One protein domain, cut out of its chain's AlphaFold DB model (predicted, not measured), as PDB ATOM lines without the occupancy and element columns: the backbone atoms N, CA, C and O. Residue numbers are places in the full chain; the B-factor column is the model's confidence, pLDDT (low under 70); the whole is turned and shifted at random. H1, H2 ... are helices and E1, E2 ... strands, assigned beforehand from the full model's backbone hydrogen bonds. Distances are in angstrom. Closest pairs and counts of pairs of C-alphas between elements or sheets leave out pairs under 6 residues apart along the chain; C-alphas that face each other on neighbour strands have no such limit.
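AT A GLANCE: This is residues 86 to 192, 225 to 253 and 302 to 375 of the 412 residues of the protein "SGNH_hydro domain-containing protein" of Peptidiphaga gingivicola (UniProt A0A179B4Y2). A strongly twisted sheet of five parallel strands runs through this domain, with the helices H2 and H7 packed over one face and the short H4 over the other, where H3 and H5 cluster round it. The long stretch of residues 313 to 349, with no named element, makes one end of the longest axis, and H8 lies at the other end. The printed part has 210 residues with eight named helices and six named strands, in the order E1 H1 H2 E2 H3 E3 H4 E4 H5 E5 E6 H6 H7 H8; the sheet runs E2 E1 E4 E5 E6. The class is mixed, helices and strands, though under half of the residues are in named elements. The whole is compact, with a radius of gyration of the C-alphas of 17.0 A and spans of 52 by 43 by 30 A.

HOW THE PARTS SIT: In the sheet, E1, residues 92 to 99, is an inner strand between E2, residues 137 to 142, and E4, residues 181 to 185. N 95 and O 139 are 2.9 A apart across E1 and E2, within hydrogen-bond range, as are N 96 and O 181, 2.8 A, across E1 and E4. E5, residues 245 to 249, is parallel to E4, with N 247 and O 182 at 2.8 A. E6, residues 302 to 305, is parallel to E5, with N 303 and O 246 at 2.8 A; E2 and E6 are the edge strands. H1, residues 101 to 104, is on the sheet at a height of 4.9 A, over none of its strands, but only just: 2 of its C-alphas fall on E1. E1, H1, H2, residues 123 to 132, and E2 form a strand-helix-strand unit, two parallel neighbour strands joined through helices, with a right-handed crossover. H2 runs along the strands at a height of 8.6 A, over E1 and only just over E4, on which 3 of its C-alphas fall. H7, residues 350 to 367, is on the same face at a height of 9.2 A, over E5 and E6 and slantwise to the strands, at 39 degrees to E6 on the local plane. H7 touches H2 with residues 353 to 361 alone, at a steep tilt of 66 degrees, the same way; the closest C-alphas are those of Thr 123 and Ala 357, 4.8 A. H6, residues 308 to 312, touches H7, closest at the C-alphas of Val 308 and Ala 359, 6.4 A. H4, residues 171 to 174, is on the opposite face, over E1 at a height of 7.9 A. H3, residues 150 to 153, only grazes the sheet, and touches H5, residues 225 to 237, closest at the C-alphas of Ile 150 and Lys 227, 6.4 A. H4 and H5 only just touch, with 3 pairs of C-alphas within 8 A, the closest those of Ala 172 and Ile 235, 5.6 A. H8, residues 369 to 375, only grazes the sheet. E3, residues 166 to 168, pairs with no named strand. In H2, H5, H6, H7 and H8 every O i to N i+4 pair is within hydrogen-bond range; H1, H3 and H4 are too short for such a pair.

IN THESE COORDINATES: E1 begins at C-alpha 92, (102.406, 21.423, -24.814), and is 23.3 A long. H2 is 14.4 A long, E2 16.3 A, E4 13.7 A, H5 18.4 A and E5 12.5 A. H7, the longest helix, begins at C-alpha 350, (91.675, 22.545, -0.163), and is 25.8 A long. H8 ends at C-alpha 375, (109.986, 13.404, -25.057).

THE WHOLE: The C-alphas farthest apart, those of Ser 322 and Lys 375, are 52.7 A apart. Residues 193 to 224 and 254 to 301 are not printed; the C-alphas on either side of these cuts are 16.0 A and 22.5 A apart. The links H1 to H2, H3 to E3 and H6 to H7 are long. The mean pLDDT of the printed part is 92.7; residues 325 to 327 and 336 to 341 are under 70.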
ATOM      1  N   ASN A  86     111.678  17.287 -14.098       78.12
ATOM      2  CA  ASN A  86     111.488  18.482 -13.269       78.12
ATOM      3  C   ASN A  86     111.389  19.769 -14.101       78.12
ATOM      4  O   ASN A  86     110.679  20.683 -13.696       78.12
ATOM      5  N   ASP A  87     112.027  19.804 -15.270       81.62
ATOM      6  CA  ASP A  87     111.840  20.834 -16.293       81.62
ATOM      7  C   ASP A  87     110.963  20.279 -17.426       81.62
ATOM      8  O   ASP A  87     111.322  19.300 -18.076       81.62
ATOM      9  N   LEU A  88     109.817  20.904 -17.687       87.00
ATOM     10  CA  LEU A  88     108.883  20.599 -18.775       87.00
ATOM     11  C   LEU A  88     108.786  21.733 -19.814       87.00
ATOM     12  O   LEU A  88     107.865  21.726 -20.630       87.00
ATOM     13  N   LYS A  89     109.733  22.681 -19.829       87.31
ATOM     14  CA  LYS A  89     109.753  23.808 -20.771       87.31
ATOM     15  C   LYS A  89     109.586  23.346 -22.221       87.31
ATOM     16  O   LYS A  89     110.256  22.417 -22.672       87.31
ATOM     17  N   GLY A  90     108.668  23.999 -22.934       83.75
ATOM     18  CA  GLY A  90     108.345  23.711 -24.336       83.75
ATOM     19  C   GLY A  90     107.407  22.519 -24.566       83.75
ATOM     20  O   GLY A  90     106.943  22.342 -25.690       83.75
ATOM     21  N   ALA A  91     107.074  21.726 -23.540       89.81
ATOM     22  CA  ALA A  91     106.013  20.730 -23.661       89.81
ATOM     23  C   ALA A  91     104.648  21.430 -23.741       89.81
ATOM     24  O   ALA A  91     104.369  22.318 -22.935       89.81
ATOM     25  N   LYS A  92     103.805  20.998 -24.685       93.38
ATOM     26  CA  LYS A  92     102.406  21.423 -24.814       93.38
ATOM     27  C   LYS A  92     101.469  20.298 -24.387       93.38
ATOM     28  O   LYS A  92     101.774  19.132 -24.642       93.38
ATOM     29  N   LEU A  93     100.368  20.647 -23.727       95.00
ATOM     30  CA  LEU A  93      99.397  19.694 -23.194       95.00
ATOM     31  C   LEU A  93      97.986  20.298 -23.159       95.00
ATOM     32  O   LEU A  93      97.814  21.385 -22.609       95.00
ATOM     33  N   SER A  94      96.973  19.568 -23.629       98.06
ATOM     34  CA  SER A  94      95.562  19.920 -23.394       98.06
ATOM     35  C   SER A  94      94.899  18.943 -22.413       98.06
ATOM     36  O   SER A  94      94.876  17.728 -22.643       98.06
ATOM     37  N   ILE A  95      94.379  19.464 -21.293       98.75
ATOM     38  CA  ILE A  95      93.706  18.684 -20.241       98.75
ATOM     39  C   ILE A  95      92.203  18.968 -20.250       98.75
ATOM     40  O   ILE A  95      91.780  20.092 -19.980       98.75
ATOM     41  N   THR A  96      91.383  17.938 -20.444       98.88
ATOM     42  CA  THR A  96      89.931  18.014 -20.233       98.88
ATOM     43  C   THR A  96      89.594  17.531 -18.821       98.88
ATOM     44  O   THR A  96      89.869  16.386 -18.463       98.88
ATOM     45  N   ILE A  97      88.979  18.388 -18.005       98.88
ATOM     46  CA  ILE A  97      88.476  18.013 -16.673       98.88
ATOM     47  C   ILE A  97      86.982  17.757 -16.807       98.88
ATOM     48  O   ILE A  97      86.233  18.646 -17.205       98.88
ATOM     49  N   MET A  98      86.541  16.548 -16.480       98.62
ATOM     50  CA  MET A  98      85.142  16.138 -16.572       98.62
ATOM     51  C   MET A  98      84.773  15.284 -15.363       98.62
ATOM     52  O   MET A  98      85.644  14.785 -14.672       98.62
ATOM     53  N   GLY A  99      83.490  15.120 -15.085       98.56
ATOM     54  CA  GLY A  99      82.986  14.366 -13.952       98.56
ATOM     55  C   GLY A  99      81.961  15.132 -13.126       98.56
ATOM     56  O   GLY A  99      81.327  16.087 -13.587       98.56
ATOM     57  N   ASP A 100      81.808  14.681 -11.889       98.50
ATOM     58  CA  ASP A 100      80.919  15.253 -10.885       98.50
ATOM     59  C   ASP A 100      81.609  16.313 -10.005       98.50
ATOM     60  O   ASP A 100      82.619  16.913 -10.379       98.50
ATOM     61  N   SER A 101      81.044  16.568  -8.824       97.81
ATOM     62  CA  SER A 101      81.505  17.554  -7.846       97.81
ATOM     63  C   SER A 101      82.924  17.313  -7.322       97.81
ATOM     64  O   SER A 101      83.601  18.273  -6.955       97.81
ATOM     65  N   TYR A 102      83.398  16.064  -7.321       98.50
ATOM     66  CA  TYR A 102      84.774  15.732  -6.940       98.50
ATOM     67  C   TYR A 102      85.780  16.108  -8.041       98.50
ATOM     68  O   TYR A 102      86.930  16.432  -7.753       98.50
ATOM     69  N   SER A 103      85.347  16.141  -9.305       98.75
ATOM     70  CA  SER A 103      86.149  16.668 -10.416       98.75
ATOM     71  C   SER A 103      86.044  18.179 -10.528       98.75
ATOM     72  O   SER A 103      87.046  18.834 -10.812       98.75
ATOM     73  N   SER A 104      84.860  18.738 -10.260       98.44
ATOM     74  CA  SER A 104      84.668  20.187 -10.291       98.44
ATOM     75  C   SER A 104      85.334  20.890  -9.118       98.44
ATOM     76  O   SER A 104      85.628  22.070  -9.224       98.44
ATOM     77  N   GLY A 105      85.656  20.202  -8.022       97.69
ATOM     78  CA  GLY A 105      86.351  20.820  -6.897       97.69
ATOM     79  C   GLY A 105      85.417  21.448  -5.864       97.69
ATOM     80  O   GLY A 105      85.805  22.397  -5.181       97.69
ATOM     81  N   VAL A 106      84.186  20.944  -5.732       96.94
ATOM     82  CA  VAL A 106      83.280  21.313  -4.631       96.94
ATOM     83  C   VAL A 106      83.986  21.074  -3.297       96.94
ATOM     84  O   VAL A 106      84.620  20.041  -3.112       96.94
ATOM     85  N   GLY A 107      83.919  22.048  -2.389       94.62
ATOM     86  CA  GLY A 107      84.683  22.084  -1.137       94.62
ATOM     87  C   GLY A 107      86.075  22.720  -1.254       94.62
ATOM     88  O   GLY A 107      86.627  23.156  -0.243       94.62
ATOM     89  N   GLY A 108      86.615  22.882  -2.467       94.38
ATOM     90  CA  GLY A 108      87.902  23.533  -2.718       94.38
ATOM     91  C   GLY A 108      87.886  25.064  -2.599       94.38
ATOM     92  O   GLY A 108      88.954  25.665  -2.518       94.38
ATOM     93  N   GLY A 109      86.710  25.703  -2.573       92.06
ATOM     94  CA  GLY A 109      86.573  27.169  -2.618       92.06
ATOM     95  C   GLY A 109      86.823  27.743  -4.018       92.06
ATOM     96  O   GLY A 109      86.815  26.997  -4.993       92.06
ATOM     97  N   SER A 110      87.044  29.058  -4.134       91.00
ATOM     98  CA  SER A 110      87.414  29.736  -5.398       91.00
ATOM     99  C   SER A 110      86.556  29.327  -6.610       91.00
ATOM    100  O   SER A 110      87.077  28.928  -7.654       91.00
ATOM    101  N   TYR A 111      85.230  29.342  -6.443       92.62
ATOM    102  CA  TYR A 111      84.307  28.801  -7.439       92.62
ATOM    103  C   TYR A 111      84.113  29.714  -8.654       92.62
ATOM    104  O   TYR A 111      83.991  30.931  -8.561       92.62
ATOM    105  N   SER A 112      83.986  29.060  -9.799       88.31
ATOM    106  CA  SER A 112      83.677  29.570 -11.126       88.31
ATOM    107  C   SER A 112      82.681  28.609 -11.803       88.31
ATOM    108  O   SER A 112      82.250  27.612 -11.215       88.31
ATOM    109  N   GLY A 113      82.257  28.898 -13.038       78.50
ATOM    110  CA  GLY A 113      81.313  28.029 -13.761       78.50
ATOM    111  C   GLY A 113      79.896  27.986 -13.163       78.50
ATOM    112  O   GLY A 113      79.128  27.070 -13.466       78.50
ATOM    113  N   GLY A 114      79.542  28.957 -12.313       88.62
ATOM    114  CA  GLY A 114      78.206  29.124 -11.740       88.62
ATOM    115  C   GLY A 114      77.688  27.864 -11.041       88.62
ATOM    116  O   GLY A 114      78.337  27.318 -10.152       88.62
ATOM    117  N   ARG A 115      76.522  27.376 -11.482       90.88
ATOM    118  CA  ARG A 115      75.824  26.207 -10.908       90.88
ATOM    119  C   ARG A 115      76.603  24.884 -10.984       90.88
ATOM    120  O   ARG A 115      76.172  23.916 -10.367       90.88
ATOM    121  N   CYS A 116      77.723  24.829 -11.711       95.12
ATOM    122  CA  CYS A 116      78.606  23.662 -11.722       95.12
ATOM    123  C   CYS A 116      79.632  23.624 -10.585       95.12
ATOM    124  O   CYS A 116      80.231  22.568 -10.400       95.12
ATOM    125  N   PHE A 117      79.829  24.723  -9.842       95.00
ATOM    126  CA  PHE A 117      80.800  24.822  -8.745       95.00
ATOM    127  C   PHE A 117      82.202  24.314  -9.150       95.00
ATOM    128  O   PHE A 117      82.741  23.384  -8.546       95.00
ATOM    129  N   ARG A 118      82.774  24.902 -10.212       97.44
ATOM    130  CA  ARG A 118      84.128  24.588 -10.706       97.44
ATOM    131  C   ARG A 118      85.170  25.402  -9.947       97.44
ATOM    132  O   ARG A 118      85.158  26.625 -10.022       97.44
ATOM    133  N   SER A 119      86.067  24.753  -9.230       97.31
ATOM    134  CA  SER A 119      87.117  25.368  -8.426       97.31
ATOM    135  C   SER A 119      88.459  25.326  -9.148       97.31
ATOM    136  O   SER A 119      88.868  24.280  -9.655       97.31
ATOM    137  N   SER A 120      89.216  26.424  -9.081       96.94
ATOM    138  CA  SER A 120      90.645  26.418  -9.430       96.94
ATOM    139  C   SER A 120      91.467  25.462  -8.554       96.94
ATOM    140  O   SER A 120      92.549  25.044  -8.953       96.94
ATOM    141  N   ASN A 121      90.947  25.081  -7.382       97.06
ATOM    142  CA  ASN A 121      91.561  24.126  -6.465       97.06
ATOM    143  C   ASN A 121      91.112  22.675  -6.728       97.06
ATOM    144  O   ASN A 121      91.363  21.814  -5.890       97.06
ATOM    145  N   SER A 122      90.444  22.375  -7.850       98.06
ATOM    146  CA  SER A 122      90.099  20.992  -8.210       98.06
ATOM    147  C   SER A 122      91.327  20.182  -8.645       98.06
ATOM    148  O   SER A 122      92.334  20.727  -9.100       98.06
ATOM    149  N   THR A 123      91.238  18.854  -8.544       98.44
ATOM    150  CA  THR A 123      92.320  17.897  -8.843       98.44
ATOM    151  C   THR A 123      93.032  18.161 -10.175       98.44
ATOM    152  O   THR A 123      94.262  18.198 -10.228       98.44
ATOM    153  N   GLY A 124      92.264  18.349 -11.255       98.44
ATOM    154  CA  GLY A 124      92.815  18.576 -12.591       98.44
ATOM    155  C   GLY A 124      93.461  19.956 -12.738       98.44
ATOM    156  O   GLY A 124      94.522  20.065 -13.350       98.44
ATOM    157  N   ASN A 125      92.878  20.989 -12.119       98.56
ATOM    158  CA  ASN A 125      93.421  22.347 -12.137       98.56
ATOM    159  C   ASN A 125      94.738  22.438 -11.344       98.56
ATOM    160  O   ASN A 125      95.717  22.975 -11.859       98.56
ATOM    161  N   LEU A 126      94.808  21.825 -10.157       98.75
ATOM    162  CA  LEU A 126      96.035  21.733  -9.352       98.75
ATOM    163  C   LEU A 126      97.144  20.932 -10.056       98.75
ATOM    164  O   LEU A 126      98.321  21.290  -9.980       98.75
ATOM    165  N   TYR A 127      96.792  19.858 -10.772       98.62
ATOM    166  CA  TYR A 127      97.761  19.114 -11.581       98.62
ATOM    167  C   TYR A 127      98.281  19.957 -12.759       98.62
ATOM    168  O   TYR A 127      99.494  20.036 -12.965       98.62
ATOM    169  N   ALA A 128      97.395  20.661 -13.474       98.44
ATOM    170  CA  ALA A 128      97.766  21.592 -14.541       98.44
ATOM    171  C   ALA A 128      98.686  22.718 -14.038       98.44
ATOM    172  O   ALA A 128      99.706  23.014 -14.656       98.44
ATOM    173  N   GLU A 129      98.366  23.321 -12.891       97.88
ATOM    174  CA  GLU A 129      99.194  24.332 -12.228       97.88
ATOM    175  C   GLU A 129     100.592  23.785 -11.894       97.88
ATOM    176  O   GLU A 129     101.601  24.432 -12.181       97.88
ATOM    177  N   GLY A 130     100.666  22.564 -11.357       96.88
ATOM    178  CA  GLY A 130     101.926  21.880 -11.075       96.88
ATOM    179  C   GLY A 130     102.791  21.652 -12.319       96.88
ATOM    180  O   GLY A 130     104.014  21.749 -12.228       96.88
ATOM    181  N   LEU A 131     102.183  21.392 -13.481       95.94
ATOM    182  CA  LEU A 131     102.886  21.276 -14.765       95.94
ATOM    183  C   LEU A 131     103.339  22.640 -15.311       95.94
ATOM    184  O   LEU A 131     104.485  22.764 -15.746       95.94
ATOM    185  N   ARG A 132     102.498  23.681 -15.225       96.62
ATOM    186  CA  ARG A 132     102.863  25.058 -15.622       96.62
ATOM    187  C   ARG A 132     104.021  25.606 -14.787       96.62
ATOM    188  O   ARG A 132     104.956  26.177 -15.339       96.62
ATOM    189  N   LYS A 133     104.037  25.333 -13.476       95.81
ATOM    190  CA  LYS A 133     105.165  25.636 -12.569       95.81
ATOM    191  C   LYS A 133     106.480  24.943 -12.958       95.81
ATOM    192  O   LYS A 133     107.541  25.396 -12.545       95.81
ATOM    193  N   ARG A 134     106.420  23.874 -13.762       93.62
ATOM    194  CA  ARG A 134     107.576  23.172 -14.354       93.62
ATOM    195  C   ARG A 134     107.901  23.662 -15.774       93.62
ATOM    196  O   ARG A 134     108.793  23.112 -16.403       93.62
ATOM    197  N   GLY A 135     107.204  24.675 -16.291       92.69
ATOM    198  CA  GLY A 135     107.451  25.279 -17.606       92.69
ATOM    199  C   GLY A 135     106.610  24.727 -18.764       92.69
ATOM    200  O   GLY A 135     106.820  25.159 -19.897       92.69
ATOM    201  N   ALA A 136     105.677  23.801 -18.518       93.94
ATOM    202  CA  ALA A 136     104.783  23.310 -19.568       93.94
ATOM    203  C   ALA A 136     103.740  24.371 -19.969       93.94
ATOM    204  O   ALA A 136     103.163  25.041 -19.110       93.94
ATOM    205  N   ASP A 137     103.452  24.463 -21.264       95.50
ATOM    206  CA  ASP A 137     102.302  25.179 -21.817       95.50
ATOM    207  C   ASP A 137     101.082  24.248 -21.717       95.50
ATOM    208  O   ASP A 137     101.049  23.181 -22.332       95.50
ATOM    209  N   VAL A 138     100.123  24.593 -20.851       97.44
ATOM    210  CA  VAL A 138      98.989  23.718 -20.514       97.44
ATOM    211  C   VAL A 138      97.675  24.450 -20.723       97.44
ATOM    212  O   VAL A 138      97.368  25.403 -19.999       97.44
ATOM    213  N   GLU A 139      96.866  23.948 -21.646       98.12
ATOM    214  CA  GLU A 139      95.462  24.311 -21.804       98.12
ATOM    215  C   GLU A 139      94.600  23.453 -20.862       98.12
ATOM    216  O   GLU A 139      94.872  22.268 -20.656       98.12
ATOM    217  N   VAL A 140      93.560  24.045 -20.266       98.50
ATOM    218  CA  VAL A 140      92.586  23.314 -19.443       98.50
ATOM    219  C   VAL A 140      91.173  23.609 -19.926       98.50
ATOM    220  O   VAL A 140      90.715  24.750 -19.877       98.50
ATOM    221  N   ARG A 141      90.454  22.555 -20.314       98.31
ATOM    222  CA  ARG A 141      89.034  22.588 -20.653       98.31
ATOM    223  C   ARG A 141      88.225  21.931 -19.538       98.31
ATOM    224  O   ARG A 141      87.996  20.725 -19.546       98.31
ATOM    225  N   ASP A 142      87.767  22.730 -18.575       98.56
ATOM    226  CA  ASP A 142      86.899  22.236 -17.502       98.56
ATOM    227  C   ASP A 142      85.421  22.209 -17.941       98.56
ATOM    228  O   ASP A 142      84.798  23.234 -18.240       98.56
ATOM    229  N   VAL A 143      84.877  20.996 -18.021       98.50
ATOM    230  CA  VAL A 143      83.481  20.654 -18.333       98.50
ATOM    231  C   VAL A 143      82.816  19.856 -17.211       98.50
ATOM    232  O   VAL A 143      81.633  19.540 -17.324       98.50
ATOM    233  N   SER A 144      83.520  19.580 -16.110       98.62
ATOM    234  CA  SER A 144      82.973  18.908 -14.924       98.62
ATOM    235  C   SER A 144      81.804  19.692 -14.321       98.62
ATOM    236  O   SER A 144      81.663  20.894 -14.565       98.62
ATOM    237  N   CYS A 145      80.922  19.049 -13.555       98.12
ATOM    238  CA  CYS A 145      79.804  19.764 -12.944       98.12
ATOM    239  C   CYS A 145      79.250  19.046 -11.713       98.12
ATOM    240  O   CYS A 145      78.952  17.850 -11.757       98.12
ATOM    241  N   ALA A 146      79.047  19.790 -10.625       95.81
ATOM    242  CA  ALA A 146      78.375  19.282  -9.436       95.81
ATOM    243  C   ALA A 146      77.031  18.599  -9.770       95.81
ATOM    244  O   ALA A 146      76.291  19.026 -10.660       95.81
ATOM    245  N   ASN A 147      76.710  17.529  -9.038       94.00
ATOM    246  CA  ASN A 147      75.522  16.684  -9.235       94.00
ATOM    247  C   ASN A 147      75.416  15.953 -10.596       94.00
ATOM    248  O   ASN A 147      74.374  15.359 -10.869       94.00
ATOM    249  N   SER A 148      76.447  15.959 -11.454       97.25
ATOM    250  CA  SER A 148      76.446  15.118 -12.663       97.25
ATOM    251  C   SER A 148      76.444  13.622 -12.318       97.25
ATOM    252  O   SER A 148      77.192  13.169 -11.450       97.25
ATOM    253  N   ARG A 149      75.619  12.854 -13.032       97.25
ATOM    254  CA  ARG A 149      75.639  11.388 -13.126       97.25
ATOM    255  C   ARG A 149      76.366  10.967 -14.404       97.25
ATOM    256  O   ARG A 149      76.644  11.799 -15.270       97.25
ATOM    257  N   ILE A 150      76.661   9.676 -14.553       97.44
ATOM    258  CA  ILE A 150      77.422   9.148 -15.701       97.44
ATOM    259  C   ILE A 150      76.750   9.502 -17.040       97.44
ATOM    260  O   ILE A 150      77.434   9.808 -18.013       97.44
ATOM    261  N   GLU A 151      75.417   9.540 -17.096       96.38
ATOM    262  CA  GLU A 151      74.668   9.910 -18.308       96.38
ATOM    263  C   GLU A 151      74.944  11.351 -18.792       96.38
ATOM    264  O   GLU A 151      74.966  11.590 -20.003       96.38
ATOM    265  N   GLN A 152      75.234  12.300 -17.883       97.69
ATOM    266  CA  GLN A 152      75.541  13.691 -18.247       97.69
ATOM    267  C   GLN A 152      76.922  13.866 -18.896       97.69
ATOM    268  O   GLN A 152      77.222  14.922 -19.452       97.69
ATOM    269  N   VAL A 153      77.756  12.823 -18.930       97.88
ATOM    270  CA  VAL A 153      78.927  12.817 -19.817       97.88
ATOM    271  C   VAL A 153      78.495  12.881 -21.288       97.88
ATOM    272  O   VAL A 153      79.136  13.551 -22.091       97.88
ATOM    273  N   THR A 154      77.383  12.234 -21.638       97.62
ATOM    274  CA  THR A 154      76.866  12.137 -23.015       97.62
ATOM    275  C   THR A 154      75.616  12.975 -23.282       97.62
ATOM    276  O   THR A 154      75.173  13.053 -24.424       97.62
ATOM    277  N   MET A 155      75.038  13.609 -22.259       96.81
ATOM    278  CA  MET A 155      73.780  14.359 -22.344       96.81
ATOM    279  C   MET A 155      73.864  15.669 -21.555       96.81
ATOM    280  O   MET A 155      74.562  15.746 -20.550       96.81
ATOM    281  N   SER A 156      73.115  16.698 -21.955       96.94
ATOM    282  CA  SER A 156      73.074  17.957 -21.201       96.94
ATOM    283  C   SER A 156      72.509  17.757 -19.791       96.94
ATOM    284  O   SER A 156      71.406  17.231 -19.622       96.94
ATOM    285  N   GLN A 157      73.212  18.261 -18.778       95.94
ATOM    286  CA  GLN A 157      72.688  18.370 -17.420       95.94
ATOM    287  C   GLN A 157      71.634  19.479 -17.372       95.94
ATOM    288  O   GLN A 157      71.919  20.624 -17.728       95.94
ATOM    289  N   LYS A 158      70.423  19.163 -16.908       93.56
ATOM    290  CA  LYS A 158      69.305  20.111 -16.785       93.56
ATOM    291  C   LYS A 158      68.926  20.327 -15.321       93.56
ATOM    292  O   LYS A 158      69.048  19.423 -14.500       93.56
ATOM    293  N   SER A 159      68.459  21.526 -14.994       84.88
ATOM    294  CA  SER A 159      67.950  21.857 -13.664       84.88
ATOM    295  C   SER A 159      66.483  21.461 -13.540       84.88
ATOM    296  O   SER A 159      65.636  22.038 -14.217       84.88
ATOM    297  N   ALA A 160      66.170  20.536 -12.633       75.75
ATOM    298  CA  ALA A 160      64.782  20.245 -12.264       75.75
ATOM    299  C   ALA A 160      64.093  21.465 -11.615       75.75
ATOM    300  O   ALA A 160      62.921  21.717 -11.868       75.75
ATOM    301  N   VAL A 161      64.840  22.253 -10.831       74.00
ATOM    302  CA  VAL A 161      64.330  23.425 -10.094       74.00
ATOM    303  C   VAL A 161      64.090  24.631 -11.012       74.00
ATOM    304  O   VAL A 161      63.152  25.388 -10.799       74.00
ATOM    305  N   LEU A 162      64.908  24.808 -12.057       74.94
ATOM    306  CA  LEU A 162      64.813  25.931 -13.002       74.94
ATOM    307  C   LEU A 162      64.162  25.515 -14.333       74.94
ATOM    308  O   LEU A 162      64.682  25.822 -15.407       74.94
ATOM    309  N   GLY A 163      63.060  24.761 -14.274       76.31
ATOM    310  CA  GLY A 163      62.216  24.475 -15.443       76.31
ATOM    311  C   GLY A 163      62.930  23.765 -16.600       76.31
ATOM    312  O   GLY A 163      62.727  24.114 -17.756       76.31
ATOM    313  N   SER A 164      63.797  22.789 -16.309       80.50
ATOM    314  CA  SER A 164      64.632  22.074 -17.295       80.50
ATOM    315  C   SER A 164      65.709  22.913 -18.005       80.50
ATOM    316  O   SER A 164      66.311  22.433 -18.971       80.50
ATOM    317  N   SER A 165      66.028  24.114 -17.506       88.50
ATOM    318  CA  SER A 165      67.157  24.925 -17.993       88.50
ATOM    319  C   SER A 165      68.468  24.135 -17.980       88.50
ATOM    320  O   SER A 165      68.793  23.483 -16.985       88.50
ATOM    321  N   VAL A 166      69.259  24.229 -19.051       92.94
ATOM    322  CA  VAL A 166      70.578  23.583 -19.116       92.94
ATOM    323  C   VAL A 166      71.518  24.209 -18.072       92.94
ATOM    324  O   VAL A 166      71.655  25.427 -17.960       92.94
ATOM    325  N   ILE A 167      72.139  23.353 -17.260       94.19
ATOM    326  CA  ILE A 167      73.213  23.691 -16.319       94.19
ATOM    327  C   ILE A 167      74.567  23.517 -17.012       94.19
ATOM    328  O   ILE A 167      75.441  24.366 -16.869       94.19
ATOM    329  N   ASN A 168      74.722  22.422 -17.758       96.69
ATOM    330  CA  ASN A 168      75.953  22.048 -18.439       96.69
ATOM    331  C   ASN A 168      75.625  21.272 -19.721       96.69
ATOM    332  O   ASN A 168      74.646  20.522 -19.746       96.69
ATOM    333  N   GLY A 169      76.436  21.426 -20.767       97.06
ATOM    334  CA  GLY A 169      76.343  20.575 -21.959       97.06
ATOM    335  C   GLY A 169      76.803  19.133 -21.683       97.06
ATOM    336  O   GLY A 169      77.287  18.852 -20.581       97.06
ATOM    337  N   PRO A 170      76.679  18.224 -22.666       98.06
ATOM    338  CA  PRO A 170      77.328  16.917 -22.625       98.06
ATOM    339  C   PRO A 170      78.825  17.088 -22.371       98.06
ATOM    340  O   PRO A 170      79.518  17.765 -23.129       98.06
ATOM    341  N   GLN A 171      79.356  16.497 -21.304       98.56
ATOM    342  CA  GLN A 171      80.751  16.760 -20.937       98.56
ATOM    343  C   GLN A 171      81.761  16.205 -21.956       98.56
ATOM    344  O   GLN A 171      82.853  16.747 -22.096       98.56
ATOM    345  N   ALA A 172      81.396  15.171 -22.721       98.25
ATOM    346  CA  ALA A 172      82.205  14.664 -23.827       98.25
ATOM    347  C   ALA A 172      82.455  15.720 -24.927       98.25
ATOM    348  O   ALA A 172      83.442  15.608 -25.646       98.25
ATOM    349  N   ASP A 173      81.638  16.780 -25.025       97.69
ATOM    350  CA  ASP A 173      81.876  17.922 -25.926       97.69
ATOM    351  C   ASP A 173      83.146  18.717 -25.560       97.69
ATOM    352  O   ASP A 173      83.644  19.494 -26.370       97.69
ATOM    353  N   GLY A 174      83.690  18.531 -24.351       97.44
ATOM    354  CA  GLY A 174      84.980  19.089 -23.931       97.44
ATOM    355  C   GLY A 174      86.205  18.283 -24.374       97.44
ATOM    356  O   GLY A 174      87.322  18.670 -24.029       97.44
ATOM    357  N   VAL A 175      86.020  17.163 -25.080       98.44
ATOM    358  CA  VAL A 175      87.094  16.306 -25.601       98.44
ATOM    359  C   VAL A 175      87.256  16.536 -27.102       98.44
ATOM    360  O   VAL A 175      86.271  16.654 -27.828       98.44
ATOM    361  N   SER A 176      88.502  16.576 -27.570       97.44
ATOM    362  CA  SER A 176      88.846  16.650 -28.994       97.44
ATOM    363  C   SER A 176      90.084  15.805 -29.314       97.44
ATOM    364  O   SER A 176      90.718  15.246 -28.416       97.44
ATOM    365  N   SER A 177      90.499  15.779 -30.582       97.06
ATOM    366  CA  SER A 177      91.803  15.238 -30.994       97.06
ATOM    367  C   SER A 177      93.009  16.012 -30.440       97.06
ATOM    368  O   SER A 177      94.121  15.480 -30.438       97.06
ATOM    369  N   GLY A 178      92.808  17.227 -29.919       96.69
ATOM    370  CA  GLY A 178      93.823  17.962 -29.161       96.69
ATOM    371  C   GLY A 178      94.018  17.442 -27.732       96.69
ATOM    372  O   GLY A 178      95.123  17.542 -27.208       96.69
ATOM    373  N   THR A 179      92.991  16.844 -27.113       98.31
ATOM    374  CA  THR A 179      93.038  16.388 -25.714       98.31
ATOM    375  C   THR A 179      94.114  15.317 -25.512       98.31
ATOM    376  O   THR A 179      94.112  14.280 -26.171       98.31
ATOM    377  N   ASP A 180      95.012  15.549 -24.555       98.12
ATOM    378  CA  ASP A 180      96.074  14.621 -24.147       98.12
ATOM    379  C   ASP A 180      95.742  13.863 -22.858       98.12
ATOM    380  O   ASP A 180      96.220  12.747 -22.645       98.12
ATOM    381  N   LEU A 181      94.972  14.495 -21.968       98.81
ATOM    382  CA  LEU A 181      94.600  13.950 -20.669       98.81
ATOM    383  C   LEU A 181      93.151  14.300 -20.343       98.81
ATOM    384  O   LEU A 181      92.788  15.471 -20.281       98.81
ATOM    385  N   VAL A 182      92.352  13.282 -20.054       98.88
ATOM    386  CA  VAL A 182      91.063  13.420 -19.374       98.88
ATOM    387  C   VAL A 182      91.275  13.123 -17.889       98.88
ATOM    388  O   VAL A 182      91.892  12.113 -17.561       98.88
ATOM    389  N   VAL A 183      90.771  13.966 -16.987       98.88
ATOM    390  CA  VAL A 183      90.773  13.717 -15.529       98.88
ATOM    391  C   VAL A 183      89.335  13.665 -15.032       98.88
ATOM    392  O   VAL A 183      88.596  14.619 -15.286       98.88
ATOM    393  N   MET A 184      88.938  12.584 -14.338       98.62
ATOM    394  CA  MET A 184      87.546  12.425 -13.896       98.62
ATOM    395  C   MET A 184      87.262  11.562 -12.654       98.62
ATOM    396  O   MET A 184      87.880  10.528 -12.422       98.62
ATOM    397  N   THR A 185      86.211  11.953 -11.936       98.56
ATOM    398  CA  THR A 185      85.380  11.186 -10.990       98.56
ATOM    399  C   THR A 185      83.954  11.190 -11.523       98.56
ATOM    400  O   THR A 185      83.439  12.246 -11.890       98.56
ATOM    401  N   ILE A 186      83.282  10.043 -11.585       98.19
ATOM    402  CA  ILE A 186      81.852  10.011 -11.901       98.19
ATOM    403  C   ILE A 186      81.201   8.753 -11.310       98.19
ATOM    404  O   ILE A 186      81.856   7.730 -11.137       98.19
ATOM    405  N   GLY A 187      79.905   8.819 -11.004       96.12
ATOM    406  CA  GLY A 187      79.118   7.666 -10.548       96.12
ATOM    407  C   GLY A 187      78.666   7.710  -9.086       96.12
ATOM    408  O   GLY A 187      77.686   7.045  -8.751       96.12
ATOM    409  N   GLY A 188      79.258   8.550  -8.229       95.25
ATOM    410  CA  GLY A 188      78.768   8.729  -6.851       95.25
ATOM    411  C   GLY A 188      77.293   9.169  -6.794       95.25
ATOM    412  O   GLY A 188      76.512   8.687  -5.970       95.25
ATOM    413  N   ASN A 189      76.883  10.017  -7.744       96.12
ATOM    414  CA  ASN A 189      75.500  10.487  -7.898       96.12
ATOM    415  C   ASN A 189      74.548   9.449  -8.524       96.12
ATOM    416  O   ASN A 189      73.334   9.553  -8.327       96.12
ATOM    417  N   ASP A 190      75.064   8.461  -9.265       95.62
ATOM    418  CA  ASP A 190      74.291   7.319  -9.786       95.62
ATOM    419  C   ASP A 190      73.965   6.315  -8.675       95.62
ATOM    420  O   ASP A 190      72.888   5.727  -8.669       95.62
ATOM    421  N   MET A 191      74.881   6.149  -7.717       93.50
ATOM    422  CA  MET A 191      74.693   5.326  -6.518       93.50
ATOM    423  C   MET A 191      73.898   6.029  -5.406       93.50
ATOM    424  O   MET A 191      73.661   5.439  -4.358       93.50
ATOM    425  N   GLY A 192      73.512   7.295  -5.593       93.31
ATOM    426  CA  GLY A 192      72.738   8.044  -4.601       93.31
ATOM    427  C   GLY A 192      73.499   8.402  -3.318       93.31
ATOM    428  O   GLY A 192      72.852   8.729  -2.323       93.31
ATOM    429  N   GLU A 225      78.964  -0.329 -14.719       90.75
ATOM    430  CA  GLU A 225      79.814  -0.895 -15.776       90.75
ATOM    431  C   GLU A 225      79.295  -0.599 -17.186       90.75
ATOM    432  O   GLU A 225      80.033  -0.084 -18.032       90.75
ATOM    433  N   GLY A 226      78.011  -0.867 -17.439       92.94
ATOM    434  CA  GLY A 226      77.390  -0.586 -18.732       92.94
ATOM    435  C   GLY A 226      77.403   0.908 -19.063       92.94
ATOM    436  O   GLY A 226      77.620   1.286 -20.216       92.94
ATOM    437  N   LYS A 227      77.223   1.767 -18.051       95.88
ATOM    438  CA  LYS A 227      77.330   3.227 -18.178       95.88
ATOM    439  C   LYS A 227      78.770   3.670 -18.486       95.88
ATOM    440  O   LYS A 227      78.969   4.435 -19.429       95.88
ATOM    441  N   TYR A 228      79.770   3.147 -17.774       96.38
ATOM    442  CA  TYR A 228      81.184   3.472 -17.994       96.38
ATOM    443  C   TYR A 228      81.678   3.079 -19.394       96.38
ATOM    444  O   TYR A 228      82.307   3.885 -20.079       96.38
ATOM    445  N   ARG A 229      81.325   1.878 -19.875       94.81
ATOM    446  CA  ARG A 229      81.655   1.435 -21.244       94.81
ATOM    447  C   ARG A 229      81.121   2.398 -22.310       94.81
ATOM    448  O   ARG A 229      81.822   2.678 -23.284       94.81
ATOM    449  N   ARG A 230      79.910   2.942 -22.121       95.69
ATOM    450  CA  ARG A 230      79.333   3.947 -23.032       95.69
ATOM    451  C   ARG A 230      80.114   5.257 -23.014       95.69
ATOM    452  O   ARG A 230      80.407   5.774 -24.087       95.69
ATOM    453  N   ILE A 231      80.493   5.775 -21.843       97.25
ATOM    454  CA  ILE A 231      81.208   7.060 -21.780       97.25
ATOM    455  C   ILE A 231      82.645   6.971 -22.300       97.25
ATOM    456  O   ILE A 231      83.069   7.883 -23.002       97.25
ATOM    457  N   PHE A 232      83.370   5.872 -22.067       97.88
ATOM    458  CA  PHE A 232      84.699   5.682 -22.660       97.88
ATOM    459  C   PHE A 232      84.627   5.587 -24.191       97.88
ATOM    460  O   PHE A 232      85.446   6.181 -24.891       97.88
ATOM    461  N   SER A 233      83.605   4.907 -24.729       97.06
ATOM    462  CA  SER A 233      83.342   4.906 -26.173       97.06
ATOM    463  C   SER A 233      83.006   6.311 -26.687       97.06
ATOM    464  O   SER A 233      83.594   6.745 -27.673       97.06
ATOM    465  N   ALA A 234      82.141   7.062 -25.999       96.56
ATOM    466  CA  ALA A 234      81.771   8.421 -26.394       96.56
ATOM    467  C   ALA A 234      82.963   9.396 -26.380       96.56
ATOM    468  O   ALA A 234      83.136  10.155 -27.328       96.56
ATOM    469  N   ILE A 235      83.819   9.336 -25.354       97.75
ATOM    470  CA  ILE A 235      85.063  10.118 -25.257       97.75
ATOM    471  C   ILE A 235      85.962   9.855 -26.482       97.75
ATOM    472  O   ILE A 235      86.439  10.798 -27.113       97.75
ATOM    473  N   ARG A 236      86.130   8.587 -26.882       97.88
ATOM    474  CA  ARG A 236      86.890   8.203 -28.090       97.88
ATOM    475  C   ARG A 236      86.217   8.655 -29.386       97.88
ATOM    476  O   ARG A 236      86.897   9.149 -30.278       97.88
ATOM    477  N   GLN A 237      84.889   8.569 -29.474       97.19
ATOM    478  CA  GLN A 237      84.116   9.059 -30.625       97.19
ATOM    479  C   GLN A 237      84.235  10.579 -30.833       97.19
ATOM    480  O   GLN A 237      84.024  11.050 -31.945       97.19
ATOM    481  N   ARG A 238      84.623  11.355 -29.808       97.75
ATOM    482  CA  ARG A 238      84.974  12.783 -29.952       97.75
ATOM    483  C   ARG A 238      86.420  13.030 -30.390       97.75
ATOM    484  O   ARG A 238      86.910  14.152 -30.339       97.75
ATOM    485  N   GLY A 239      87.093  11.986 -30.867       96.81
ATOM    486  CA  GLY A 239      88.427  12.064 -31.447       96.81
ATOM    487  C   GLY A 239      89.562  11.936 -30.436       96.81
ATOM    488  O   GLY A 239      90.695  12.222 -30.816       96.81
ATOM    489  N   LEU A 240      89.304  11.508 -29.187       98.19
ATOM    490  CA  LEU A 240      90.386  11.246 -28.231       98.19
ATOM    491  C   LEU A 240      91.370  10.239 -28.839       98.19
ATOM    492  O   LEU A 240      91.014   9.095 -29.135       98.19
ATOM    493  N   ARG A 241      92.617  10.678 -29.006       96.94
ATOM    494  CA  ARG A 241      93.676   9.898 -29.647       96.94
ATOM    495  C   ARG A 241      94.045   8.667 -28.814       96.94
ATOM    496  O   ARG A 241      93.928   8.672 -27.589       96.94
ATOM    497  N   SER A 242      94.558   7.627 -29.467       95.31
ATOM    498  CA  SER A 242      95.003   6.394 -28.801       95.31
ATOM    499  C   SER A 242      96.192   6.590 -27.847       95.31
ATOM    500  O   SER A 242      96.355   5.786 -26.935       95.31
ATOM    501  N   ASP A 243      96.989   7.653 -28.015       94.00
ATOM    502  CA  ASP A 243      98.104   8.025 -27.128       94.00
ATOM    503  C   ASP A 243      97.690   8.912 -25.935       94.00
ATOM    504  O   ASP A 243      98.477   9.103 -25.004       94.00
ATOM    505  N   ALA A 244      96.474   9.464 -25.953       97.50
ATOM    506  CA  ALA A 244      95.946  10.291 -24.874       97.50
ATOM    507  C   ALA A 244      95.465   9.430 -23.695       97.50
ATOM    508  O   ALA A 244      95.018   8.301 -23.873       97.50
ATOM    509  N   THR A 245      95.548   9.956 -22.472       98.50
ATOM    510  CA  THR A 245      95.250   9.209 -21.238       98.50
ATOM    511  C   THR A 245      93.893   9.590 -20.644       98.50
ATOM    512  O   THR A 245      93.576  10.770 -20.528       98.50
ATOM    513  N   ILE A 246      93.116   8.609 -20.181       98.75
ATOM    514  CA  ILE A 246      91.919   8.813 -19.352       98.75
ATOM    515  C   ILE A 246      92.263   8.446 -17.906       98.75
ATOM    516  O   ILE A 246      92.374   7.270 -17.563       98.75
ATOM    517  N   ALA A 247      92.442   9.441 -17.042       98.81
ATOM    518  CA  ALA A 247      92.686   9.257 -15.617       98.81
ATOM    519  C   ALA A 247      91.368   9.271 -14.830       98.81
ATOM    520  O   ALA A 247      90.777  10.327 -14.591       98.81
ATOM    521  N   VAL A 248      90.926   8.088 -14.405       98.81
ATOM    522  CA  VAL A 248      89.774   7.921 -13.512       98.81
ATOM    523  C   VAL A 248      90.272   7.894 -12.068       98.81
ATOM    524  O   VAL A 248      91.098   7.059 -11.701       98.81
ATOM    525  N   MET A 249      89.779   8.811 -11.246       98.69
ATOM    526  CA  MET A 249      90.115   8.913  -9.827       98.69
ATOM    527  C   MET A 249      89.177   8.045  -8.983       98.69
ATOM    528  O   MET A 249      87.973   8.000  -9.236       98.69
ATOM    529  N   ALA A 250      89.711   7.404  -7.944       98.50
ATOM    530  CA  ALA A 250      88.900   6.841  -6.871       98.50
ATOM    531  C   ALA A 250      88.213   7.943  -6.036       98.50
ATOM    532  O   ALA A 250      88.702   9.074  -5.929       98.50
ATOM    533  N   TYR A 251      87.099   7.592  -5.393       98.50
ATOM    534  CA  TYR A 251      86.541   8.363  -4.276       98.50
ATOM    535  C   TYR A 251      87.284   8.008  -2.978       98.50
ATOM    536  O   TYR A 251      87.835   6.907  -2.891       98.50
ATOM    537  N   PRO A 252      87.304   8.870  -1.948       97.44
ATOM    538  CA  PRO A 252      87.876   8.516  -0.662       97.44
ATOM    539  C   PRO A 252      86.871   7.663   0.131       97.44
ATOM    540  O   PRO A 252      85.693   7.547  -0.224       97.44
ATOM    541  N   THR A 253      87.312   7.084   1.245       94.44
ATOM    542  CA  THR A 253      86.370   6.723   2.312       94.44
ATOM    543  C   THR A 253      85.793   8.014   2.899       94.44
ATOM    544  O   THR A 253      86.510   8.991   3.094       94.44
ATOM    545  N   THR A 302      93.588   3.976 -20.350       98.31
ATOM    546  CA  THR A 302      92.799   4.351 -19.167       98.31
ATOM    547  C   THR A 302      93.548   3.970 -17.891       98.31
ATOM    548  O   THR A 302      93.889   2.807 -17.683       98.31
ATOM    549  N   VAL A 303      93.787   4.922 -16.989       98.12
ATOM    550  CA  VAL A 303      94.479   4.690 -15.713       98.12
ATOM    551  C   VAL A 303      93.548   4.952 -14.534       98.12
ATOM    552  O   VAL A 303      92.910   5.997 -14.453       98.12
ATOM    553  N   PHE A 304      93.493   4.011 -13.590       98.62
ATOM    554  CA  PHE A 304      92.782   4.196 -12.323       98.62
ATOM    555  C   PHE A 304      93.746   4.671 -11.228       98.62
ATOM    556  O   PHE A 304      94.783   4.035 -10.991       98.62
ATOM    557  N   VAL A 305      93.412   5.783 -10.573       98.69
ATOM    558  CA  VAL A 305      94.146   6.349  -9.432       98.69
ATOM    559  C   VAL A 305      93.503   5.827  -8.146       98.69
ATOM    560  O   VAL A 305      92.525   6.383  -7.652       98.69
ATOM    561  N   SER A 306      94.013   4.690  -7.672       97.81
ATOM    562  CA  SER A 306      93.379   3.841  -6.656       97.81
ATOM    563  C   SER A 306      93.767   4.146  -5.209       97.81
ATOM    564  O   SER A 306      93.112   3.642  -4.311       97.81
ATOM    565  N   ASP A 307      94.821   4.930  -4.983       96.69
ATOM    566  CA  ASP A 307      95.444   5.209  -3.677       96.69
ATOM    567  C   ASP A 307      94.799   6.384  -2.917       96.69
ATOM    568  O   ASP A 307      95.260   6.782  -1.848       96.69
ATOM    569  N   VAL A 308      93.715   6.957  -3.450       98.25
ATOM    570  CA  VAL A 308      92.966   8.041  -2.796       98.25
ATOM    571  C   VAL A 308      92.376   7.625  -1.436       98.25
ATOM    572  O   VAL A 308      92.553   8.399  -0.494       98.25
ATOM    573  N   PRO A 309      91.716   6.456  -1.263       97.12
ATOM    574  CA  PRO A 309      91.208   6.035   0.045       97.12
ATOM    575  C   PRO A 309      92.313   5.941   1.096       97.12
ATOM    576  O   PRO A 309      92.142   6.460   2.193       97.12
ATOM    577  N   ASP A 310      93.451   5.345   0.730       96.88
ATOM    578  CA  ASP A 310      94.580   5.109   1.634       96.88
ATOM    579  C   ASP A 310      95.203   6.427   2.109       96.88
ATOM    580  O   ASP A 310      95.554   6.568   3.276       96.88
ATOM    581  N   ARG A 311      95.291   7.429   1.221       96.62
ATOM    582  CA  ARG A 311      95.756   8.779   1.578       96.62
ATOM    583  C   ARG A 311      94.804   9.488   2.538       96.62
ATOM    584  O   ARG A 311      95.270  10.216   3.401       96.62
ATOM    585  N   PHE A 312      93.495   9.318   2.358       96.56
ATOM    586  CA  PHE A 312      92.469   9.970   3.180       96.56
ATOM    587  C   PHE A 312      92.221   9.270   4.523       96.56
ATOM    588  O   PHE A 312      91.460   9.794   5.339       96.56
ATOM    589  N   GLU A 313      92.842   8.114   4.769       95.31
ATOM    590  CA  GLU A 313      92.710   7.413   6.040       95.31
ATOM    591  C   GLU A 313      93.311   8.235   7.186       95.31
ATOM    592  O   GLU A 313      94.411   8.773   7.081       95.31
ATOM    593  N   GLY A 314      92.552   8.387   8.272       92.62
ATOM    594  CA  GLY A 314      92.900   9.310   9.354       92.62
ATOM    595  C   GLY A 314      92.540  10.785   9.105       92.62
ATOM    596  O   GLY A 314      92.824  11.611   9.969       92.62
ATOM    597  N   HIS A 315      91.892  11.121   7.982       94.50
ATOM    598  CA  HIS A 315      91.534  12.498   7.596       94.50
ATOM    599  C   HIS A 315      90.053  12.689   7.202       94.50
ATOM    600  O   HIS A 315      89.650  13.774   6.769       94.50
ATOM    601  N   GLN A 316      89.220  11.658   7.348       94.00
ATOM    602  CA  GLN A 316      87.768  11.733   7.158       94.00
ATOM    603  C   GLN A 316      87.077  12.343   8.396       94.00
ATOM    604  O   GLN A 316      87.616  12.219   9.499       94.00
ATOM    605  N   PRO A 317      85.880  12.945   8.271       92.62
ATOM    606  CA  PRO A 317      85.030  13.250   9.419       92.62
ATOM    607  C   PRO A 317      84.549  11.969  10.110       92.62
ATOM    608  O   PRO A 317      84.499  10.886   9.511       92.62
ATOM    609  N   HIS A 318      84.147  12.098  11.364       90.44
ATOM    610  CA  HIS A 318      83.477  11.036  12.093       90.44
ATOM    611  C   HIS A 318      82.070  10.788  11.529       90.44
ATOM    612  O   HIS A 318      81.382  11.696  11.057       90.44
ATOM    613  N   ALA A 319      81.624   9.533  11.566       88.62
ATOM    614  CA  ALA A 319      80.219   9.223  11.318       88.62
ATOM    615  C   ALA A 319      79.379   9.663  12.528       88.62
ATOM    616  O   ALA A 319      78.313  10.268  12.374       88.62
ATOM    617  N   ASP A 320      79.915   9.464  13.736       85.38
ATOM    618  CA  ASP A 320      79.429  10.150  14.928       85.38
ATOM    619  C   ASP A 320      79.984  11.576  14.989       85.38
ATOM    620  O   ASP A 320      80.989  11.863  15.634       85.38
ATOM    621  N   ARG A 321      79.264  12.492  14.346       77.25
ATOM    622  CA  ARG A 321      79.579  13.926  14.273       77.25
ATOM    623  C   ARG A 321      79.757  14.646  15.616       77.25
ATOM    624  O   ARG A 321      80.159  15.802  15.622       77.25
ATOM    625  N   SER A 322      79.422  14.023  16.753       78.88
ATOM    626  CA  SER A 322      79.766  14.587  18.070       78.88
ATOM    627  C   SER A 322      81.266  14.496  18.388       78.88
ATOM    628  O   SER A 322      81.735  15.169  19.300       78.88
ATOM    629  N   LYS A 323      82.008  13.691  17.614       79.44
ATOM    630  CA  LYS A 323      83.452  13.452  17.720       79.44
ATOM    631  C   LYS A 323      84.275  14.214  16.675       79.44
ATOM    632  O   LYS A 323      85.481  14.018  16.617       79.44
ATOM    633  N   ASP A 324      83.650  15.050  15.840       75.94
ATOM    634  CA  ASP A 324      84.376  15.934  14.921       75.94
ATOM    635  C   ASP A 324      85.084  17.037  15.739       75.94
ATOM    636  O   ASP A 324      84.503  18.081  16.028       75.94
ATOM    637  N   ASP A 325      86.339  16.790  16.118       69.06
ATOM    638  CA  ASP A 325      87.215  17.711  16.863       69.06
ATOM    639  C   ASP A 325      87.834  18.819  15.984       69.06
ATOM    640  O   ASP A 325      88.354  19.810  16.492       69.06
ATOM    641  N   GLY A 326      87.701  18.697  14.661       63.53
ATOM    642  CA  GLY A 326      87.977  19.742  13.673       63.53
ATOM    643  C   GLY A 326      89.410  19.772  13.139       63.53
ATOM    644  O   GLY A 326      89.632  20.306  12.047       63.53
ATOM    645  N   ASP A 327      90.364  19.154  13.833       65.56
ATOM    646  CA  ASP A 327      91.772  19.188  13.451       65.56
ATOM    647  C   ASP A 327      92.118  18.141  12.378       65.56
ATOM    648  O   ASP A 327      91.802  16.956  12.449       65.56
ATOM    649  N   GLY A 328      92.808  18.593  11.327       84.81
ATOM    650  CA  GLY A 328      93.382  17.715  10.303       84.81
ATOM    651  C   GLY A 328      92.402  17.083   9.304       84.81
ATOM    652  O   GLY A 328      92.859  16.329   8.442       84.81
ATOM    653  N   LEU A 329      91.101  17.392   9.346       92.00
ATOM    654  CA  LEU A 329      90.128  16.881   8.370       92.00
ATOM    655  C   LEU A 329      90.458  17.335   6.934       92.00
ATOM    656  O   LEU A 329      90.769  18.501   6.681       92.00
ATOM    657  N   TRP A 330      90.351  16.424   5.964       95.75
ATOM    658  CA  TRP A 330      90.514  16.704   4.525       95.75
ATOM    659  C   TRP A 330      89.197  16.694   3.750       95.75
ATOM    660  O   TRP A 330      89.171  17.089   2.586       95.75
ATOM    661  N   ILE A 331      88.113  16.263   4.390       94.62
ATOM    662  CA  ILE A 331      86.740  16.290   3.886       94.62
ATOM    663  C   ILE A 331      85.946  17.228   4.798       94.62
ATOM    664  O   ILE A 331      86.110  17.177   6.015       94.62
ATOM    665  N   HIS A 332      85.095  18.088   4.236       91.31
ATOM    666  CA  HIS A 332      84.241  18.965   5.044       91.31
ATOM    667  C   HIS A 332      83.205  18.140   5.829       91.31
ATOM    668  O   HIS A 332      82.384  17.465   5.193       91.31
ATOM    669  N   PRO A 333      83.178  18.219   7.175       88.44
ATOM    670  CA  PRO A 333      82.095  17.648   7.966       88.44
ATOM    671  C   PRO A 333      80.796  18.426   7.727       88.44
ATOM    672  O   PRO A 333      80.777  19.527   7.164       88.44
ATOM    673  N   VAL A 334      79.681  17.876   8.200       82.25
ATOM    674  CA  VAL A 334      78.398  18.584   8.173       82.25
ATOM    675  C   VAL A 334      78.382  19.651   9.269       82.25
ATOM    676  O   VAL A 334      78.209  19.346  10.450       82.25
ATOM    677  N   ASN A 335      78.497  20.916   8.867       73.50
ATOM    678  CA  ASN A 335      78.435  22.077   9.753       73.50
ATOM    679  C   ASN A 335      77.145  22.890   9.529       73.50
ATOM    680  O   ASN A 335      77.062  23.690   8.596       73.50
ATOM    681  N   TYR A 336      76.141  22.694  10.394       65.50
ATOM    682  CA  TYR A 336      74.854  23.405  10.325       65.50
ATOM    683  C   TYR A 336      74.945  24.904  10.649       65.50
ATOM    684  O   TYR A 336      74.036  25.641  10.281       65.50
ATOM    685  N   LEU A 337      76.015  25.363  11.306       58.44
ATOM    686  CA  LEU A 337      76.204  26.782  11.635       58.44
ATOM    687  C   LEU A 337      76.613  27.594  10.393       58.44
ATOM    688  O   LEU A 337      76.324  28.783  10.300       58.44
ATOM    689  N   THR A 338      77.227  26.949   9.396       55.59
ATOM    690  CA  THR A 338      77.604  27.562   8.114       55.59
ATOM    691  C   THR A 338      76.582  27.246   7.019       55.59
ATOM    692  O   THR A 338      76.884  26.546   6.049       55.59
ATOM    693  N   VAL A 339      75.366  27.783   7.157       48.66
ATOM    694  CA  VAL A 339      74.237  27.542   6.230       48.66
ATOM    695  C   VAL A 339      74.490  27.957   4.768       48.66
ATOM    696  O   VAL A 339      73.750  27.556   3.877       48.66
ATOM    697  N   GLY A 340      75.552  28.718   4.487       50.72
ATOM    698  CA  GLY A 340      75.949  29.091   3.124       50.72
ATOM    699  C   GLY A 340      76.749  28.033   2.347       50.72
ATOM    700  O   GLY A 340      77.000  28.240   1.164       50.72
ATOM    701  N   ASN A 341      77.181  26.926   2.972       62.28
ATOM    702  CA  ASN A 341      78.153  25.998   2.367       62.28
ATOM    703  C   ASN A 341      77.686  24.529   2.305       62.28
ATOM    704  O   ASN A 341      78.504  23.621   2.222       62.28
ATOM    705  N   PHE A 342      76.374  24.270   2.313       76.88
ATOM    706  CA  PHE A 342      75.809  22.908   2.277       76.88
ATOM    707  C   PHE A 342      76.331  22.026   1.132       76.88
ATOM    708  O   PHE A 342      76.474  20.816   1.299       76.88
ATOM    709  N   ILE A 343      76.642  22.634  -0.017       83.25
ATOM    710  CA  ILE A 343      77.203  21.952  -1.189       83.25
ATOM    711  C   ILE A 343      78.553  21.277  -0.877       83.25
ATOM    712  O   ILE A 343      78.852  20.248  -1.470       83.25
ATOM    713  N   SER A 344      79.360  21.812   0.054       87.69
ATOM    714  CA  SER A 344      80.700  21.287   0.354       87.69
ATOM    715  C   SER A 344      80.715  20.062   1.260       87.69
ATOM    716  O   SER A 344      81.743  19.392   1.328       87.69
ATOM    717  N   TRP A 345      79.625  19.766   1.971       90.06
ATOM    718  CA  TRP A 345      79.575  18.665   2.933       90.06
ATOM    719  C   TRP A 345      79.922  17.326   2.276       90.06
ATOM    720  O   TRP A 345      79.471  17.039   1.167       90.06
ATOM    721  N   TYR A 346      80.744  16.519   2.950       93.44
ATOM    722  CA  TYR A 346      81.316  15.279   2.411       93.44
ATOM    723  C   TYR A 346      82.024  15.437   1.054       93.44
ATOM    724  O   TYR A 346      82.062  14.496   0.263       93.44
ATOM    725  N   HIS A 347      82.622  16.602   0.786       96.62
ATOM    726  CA  HIS A 347      83.578  16.799  -0.306       96.62
ATOM    727  C   HIS A 347      84.960  17.189   0.235       96.62
ATOM    728  O   HIS A 347      85.049  17.740   1.341       96.62
ATOM    729  N   PRO A 348      86.047  16.945  -0.521       97.31
ATOM    730  CA  PRO A 348      87.380  17.365  -0.124       97.31
ATOM    731  C   PRO A 348      87.462  18.881   0.091       97.31
ATOM    732  O   PRO A 348      86.886  19.673  -0.655       97.31
ATOM    733  N   ASN A 349      88.208  19.301   1.106       95.06
ATOM    734  CA  ASN A 349      88.615  20.693   1.262       95.06
ATOM    735  C   ASN A 349      89.908  20.964   0.465       95.06
ATOM    736  O   ASN A 349      90.446  20.084  -0.210       95.06
ATOM    737  N   ALA A 350      90.444  22.184   0.545       94.94
ATOM    738  CA  ALA A 350      91.675  22.545  -0.163       94.94
ATOM    739  C   ALA A 350      92.895  21.669   0.211       94.94
ATOM    740  O   ALA A 350      93.799  21.516  -0.609       94.94
ATOM    741  N   ALA A 351      92.947  21.079   1.414       96.06
ATOM    742  CA  ALA A 351      93.984  20.109   1.776       96.06
ATOM    743  C   ALA A 351      93.735  18.746   1.113       96.06
ATOM    744  O   ALA A 351      94.646  18.210   0.483       96.06
ATOM    745  N   GLY A 352      92.497  18.245   1.155       97.69
ATOM    746  CA  GLY A 352      92.109  17.014   0.466       97.69
ATOM    747  C   GLY A 352      92.351  17.063  -1.047       97.69
ATOM    748  O   GLY A 352      92.898  16.117  -1.616       97.69
ATOM    749  N   TYR A 353      92.056  18.186  -1.711       98.44
ATOM    750  CA  TYR A 353      92.322  18.323  -3.149       98.44
ATOM    751  C   TYR A 353      93.811  18.338  -3.512       98.44
ATOM    752  O   TYR A 353      94.190  17.781  -4.545       98.44
ATOM    753  N   ARG A 354      94.690  18.875  -2.652       98.06
ATOM    754  CA  ARG A 354      96.148  18.741  -2.844       98.06
ATOM    755  C   ARG A 354      96.596  17.276  -2.816       98.06
ATOM    756  O   ARG A 354      97.532  16.917  -3.527       98.06
ATOM    757  N   GLN A 355      95.914  16.432  -2.045       98.31
ATOM    758  CA  GLN A 355      96.233  15.008  -1.905       98.31
ATOM    759  C   GLN A 355      95.670  14.177  -3.063       98.31
ATOM    760  O   GLN A 355      96.367  13.309  -3.586       98.31
ATOM    761  N   TYR A 356      94.485  14.534  -3.568       98.38
ATOM    762  CA  TYR A 356      93.983  14.085  -4.872       98.38
ATOM    763  C   TYR A 356      94.963  14.405  -6.014       98.38
ATOM    764  O   TYR A 356      95.300  13.533  -6.815       98.38
ATOM    765  N   ALA A 357      95.451  15.649  -6.085       98.56
ATOM    766  CA  ALA A 357      96.401  16.075  -7.113       98.56
ATOM    767  C   ALA A 357      97.764  15.369  -6.980       98.56
ATOM    768  O   ALA A 357      98.400  15.055  -7.988       98.56
ATOM    769  N   ALA A 358      98.200  15.069  -5.750       98.31
ATOM    770  CA  ALA A 358      99.374  14.239  -5.497       98.31
ATOM    771  C   ALA A 358      99.177  12.801  -6.009       98.31
ATOM    772  O   ALA A 358     100.019  12.328  -6.767       98.31
ATOM    773  N   ALA A 359      98.053  12.153  -5.683       98.62
ATOM    774  CA  ALA A 359      97.708  10.814  -6.169       98.62
ATOM    775  C   ALA A 359      97.699  10.739  -7.708       98.62
ATOM    776  O   ALA A 359      98.366   9.888  -8.301       98.62
ATOM    777  N   LEU A 360      97.025  11.693  -8.366       98.75
ATOM    778  CA  LEU A 360      96.977  11.789  -9.828       98.75
ATOM    779  C   LEU A 360      98.380  11.906 -10.437       98.75
ATOM    780  O   LEU A 360      98.739  11.148 -11.339       98.75
ATOM    781  N   ARG A 361      99.195  12.835  -9.924       97.81
ATOM    782  CA  ARG A 361     100.574  13.051 -10.381       97.81
ATOM    783  C   ARG A 361     101.429  11.800 -10.204       97.81
ATOM    784  O   ARG A 361     102.171  11.435 -11.113       97.81
ATOM    785  N   ASP A 362     101.352  11.155  -9.045       97.62
ATOM    786  CA  ASP A 362     102.180   9.995  -8.725       97.62
ATOM    787  C   ASP A 362     101.796   8.801  -9.628       97.62
ATOM    788  O   ASP A 362     102.683   8.148 -10.192       97.62
ATOM    789  N   LYS A 363     100.495   8.602  -9.909       98.00
ATOM    790  CA  LYS A 363     100.012   7.615 -10.892       98.00
ATOM    791  C   LYS A 363     100.444   7.937 -12.327       98.00
ATOM    792  O   LYS A 363     100.916   7.048 -13.035       98.00
ATOM    793  N   LEU A 364     100.308   9.183 -12.783       97.25
ATOM    794  CA  LEU A 364     100.709   9.576 -14.142       97.25
ATOM    795  C   LEU A 364     102.233   9.466 -14.342       97.25
ATOM    796  O   LEU A 364     102.696   9.054 -15.411       97.25
ATOM    797  N   LYS A 365     103.027   9.730 -13.297       94.81
ATOM    798  CA  LYS A 365     104.473   9.451 -13.279       94.81
ATOM    799  C   LYS A 365     104.781   7.960 -13.371       94.81
ATOM    800  O   LYS A 365     105.653   7.583 -14.160       94.81
ATOM    801  N   SER A 366     104.087   7.103 -12.617       94.75
ATOM    802  CA  SER A 366     104.308   5.652 -12.689       94.75
ATOM    803  C   SER A 366     103.943   5.106 -14.073       94.75
ATOM    804  O   SER A 366     104.758   4.422 -14.691       94.75
ATOM    805  N   ALA A 367     102.788   5.516 -14.615       94.19
ATOM    806  CA  ALA A 367     102.309   5.165 -15.957       94.19
ATOM    807  C   ALA A 367     103.190   5.709 -17.103       94.19
ATOM    808  O   ALA A 367     103.068   5.271 -18.241       94.19
ATOM    809  N   GLY A 368     104.105   6.643 -16.820       92.56
ATOM    810  CA  GLY A 368     105.037   7.189 -17.810       92.56
ATOM    811  C   GLY A 368     104.480   8.312 -18.678       92.56
ATOM    812  O   GLY A 368     105.182   8.765 -19.579       92.56
ATOM    813  N   PHE A 369     103.292   8.824 -18.360       93.88
ATOM    814  CA  PHE A 369     102.663   9.950 -19.049       93.88
ATOM    815  C   PHE A 369     103.555  11.204 -19.050       93.88
ATOM    816  O   PHE A 369     103.837  11.783 -20.095       93.88
ATOM    817  N   GLU A 370     104.121  11.580 -17.897       89.56
ATOM    818  CA  GLU A 370     105.053  12.718 -17.849       89.56
ATOM    819  C   GLU A 370     106.363  12.452 -18.627       89.56
ATOM    820  O   GLU A 370     106.969  13.388 -19.150       89.56
ATOM    821  N   ARG A 371     106.784  11.183 -18.772       88.19
ATOM    822  CA  ARG A 371     107.947  10.817 -19.606       88.19
ATOM    823  C   ARG A 371     107.632  10.934 -21.100       88.19
ATOM    824  O   ARG A 371     108.516  11.327 -21.857       88.19
ATOM    825  N   SER A 372     106.410  10.615 -21.540       87.12
ATOM    826  CA  SER A 372     106.011  10.808 -22.942       87.12
ATOM    827  C   SER A 372     105.857  12.295 -23.282       87.12
ATOM    828  O   SER A 372     106.275  12.714 -24.358       87.12
ATOM    829  N   LEU A 373     105.364  13.118 -22.349       83.44
ATOM    830  CA  LEU A 373     105.355  14.580 -22.485       83.44
ATOM    831  C   LEU A 373     106.763  15.169 -22.615       83.44
ATOM    832  O   LEU A 373     107.018  15.932 -23.543       83.44
ATOM    833  N   ALA A 374     107.696  14.781 -21.739       82.06
ATOM    834  CA  ALA A 374     109.069  15.287 -21.791       82.06
ATOM    835  C   ALA A 374     109.786  14.941 -23.112       82.06
ATOM    836  O   ALA A 374     110.580  15.743 -23.598       82.06
ATOM    837  N   LYS A 375     109.470  13.793 -23.732       81.06
ATOM    838  CA  LYS A 375     109.986  13.404 -25.057       81.06
ATOM    839  C   LYS A 375     109.351  14.176 -26.221       81.06
ATOM    840  O   LYS A 375     110.017  14.407 -27.222       81.06
TER     841      LYS A 375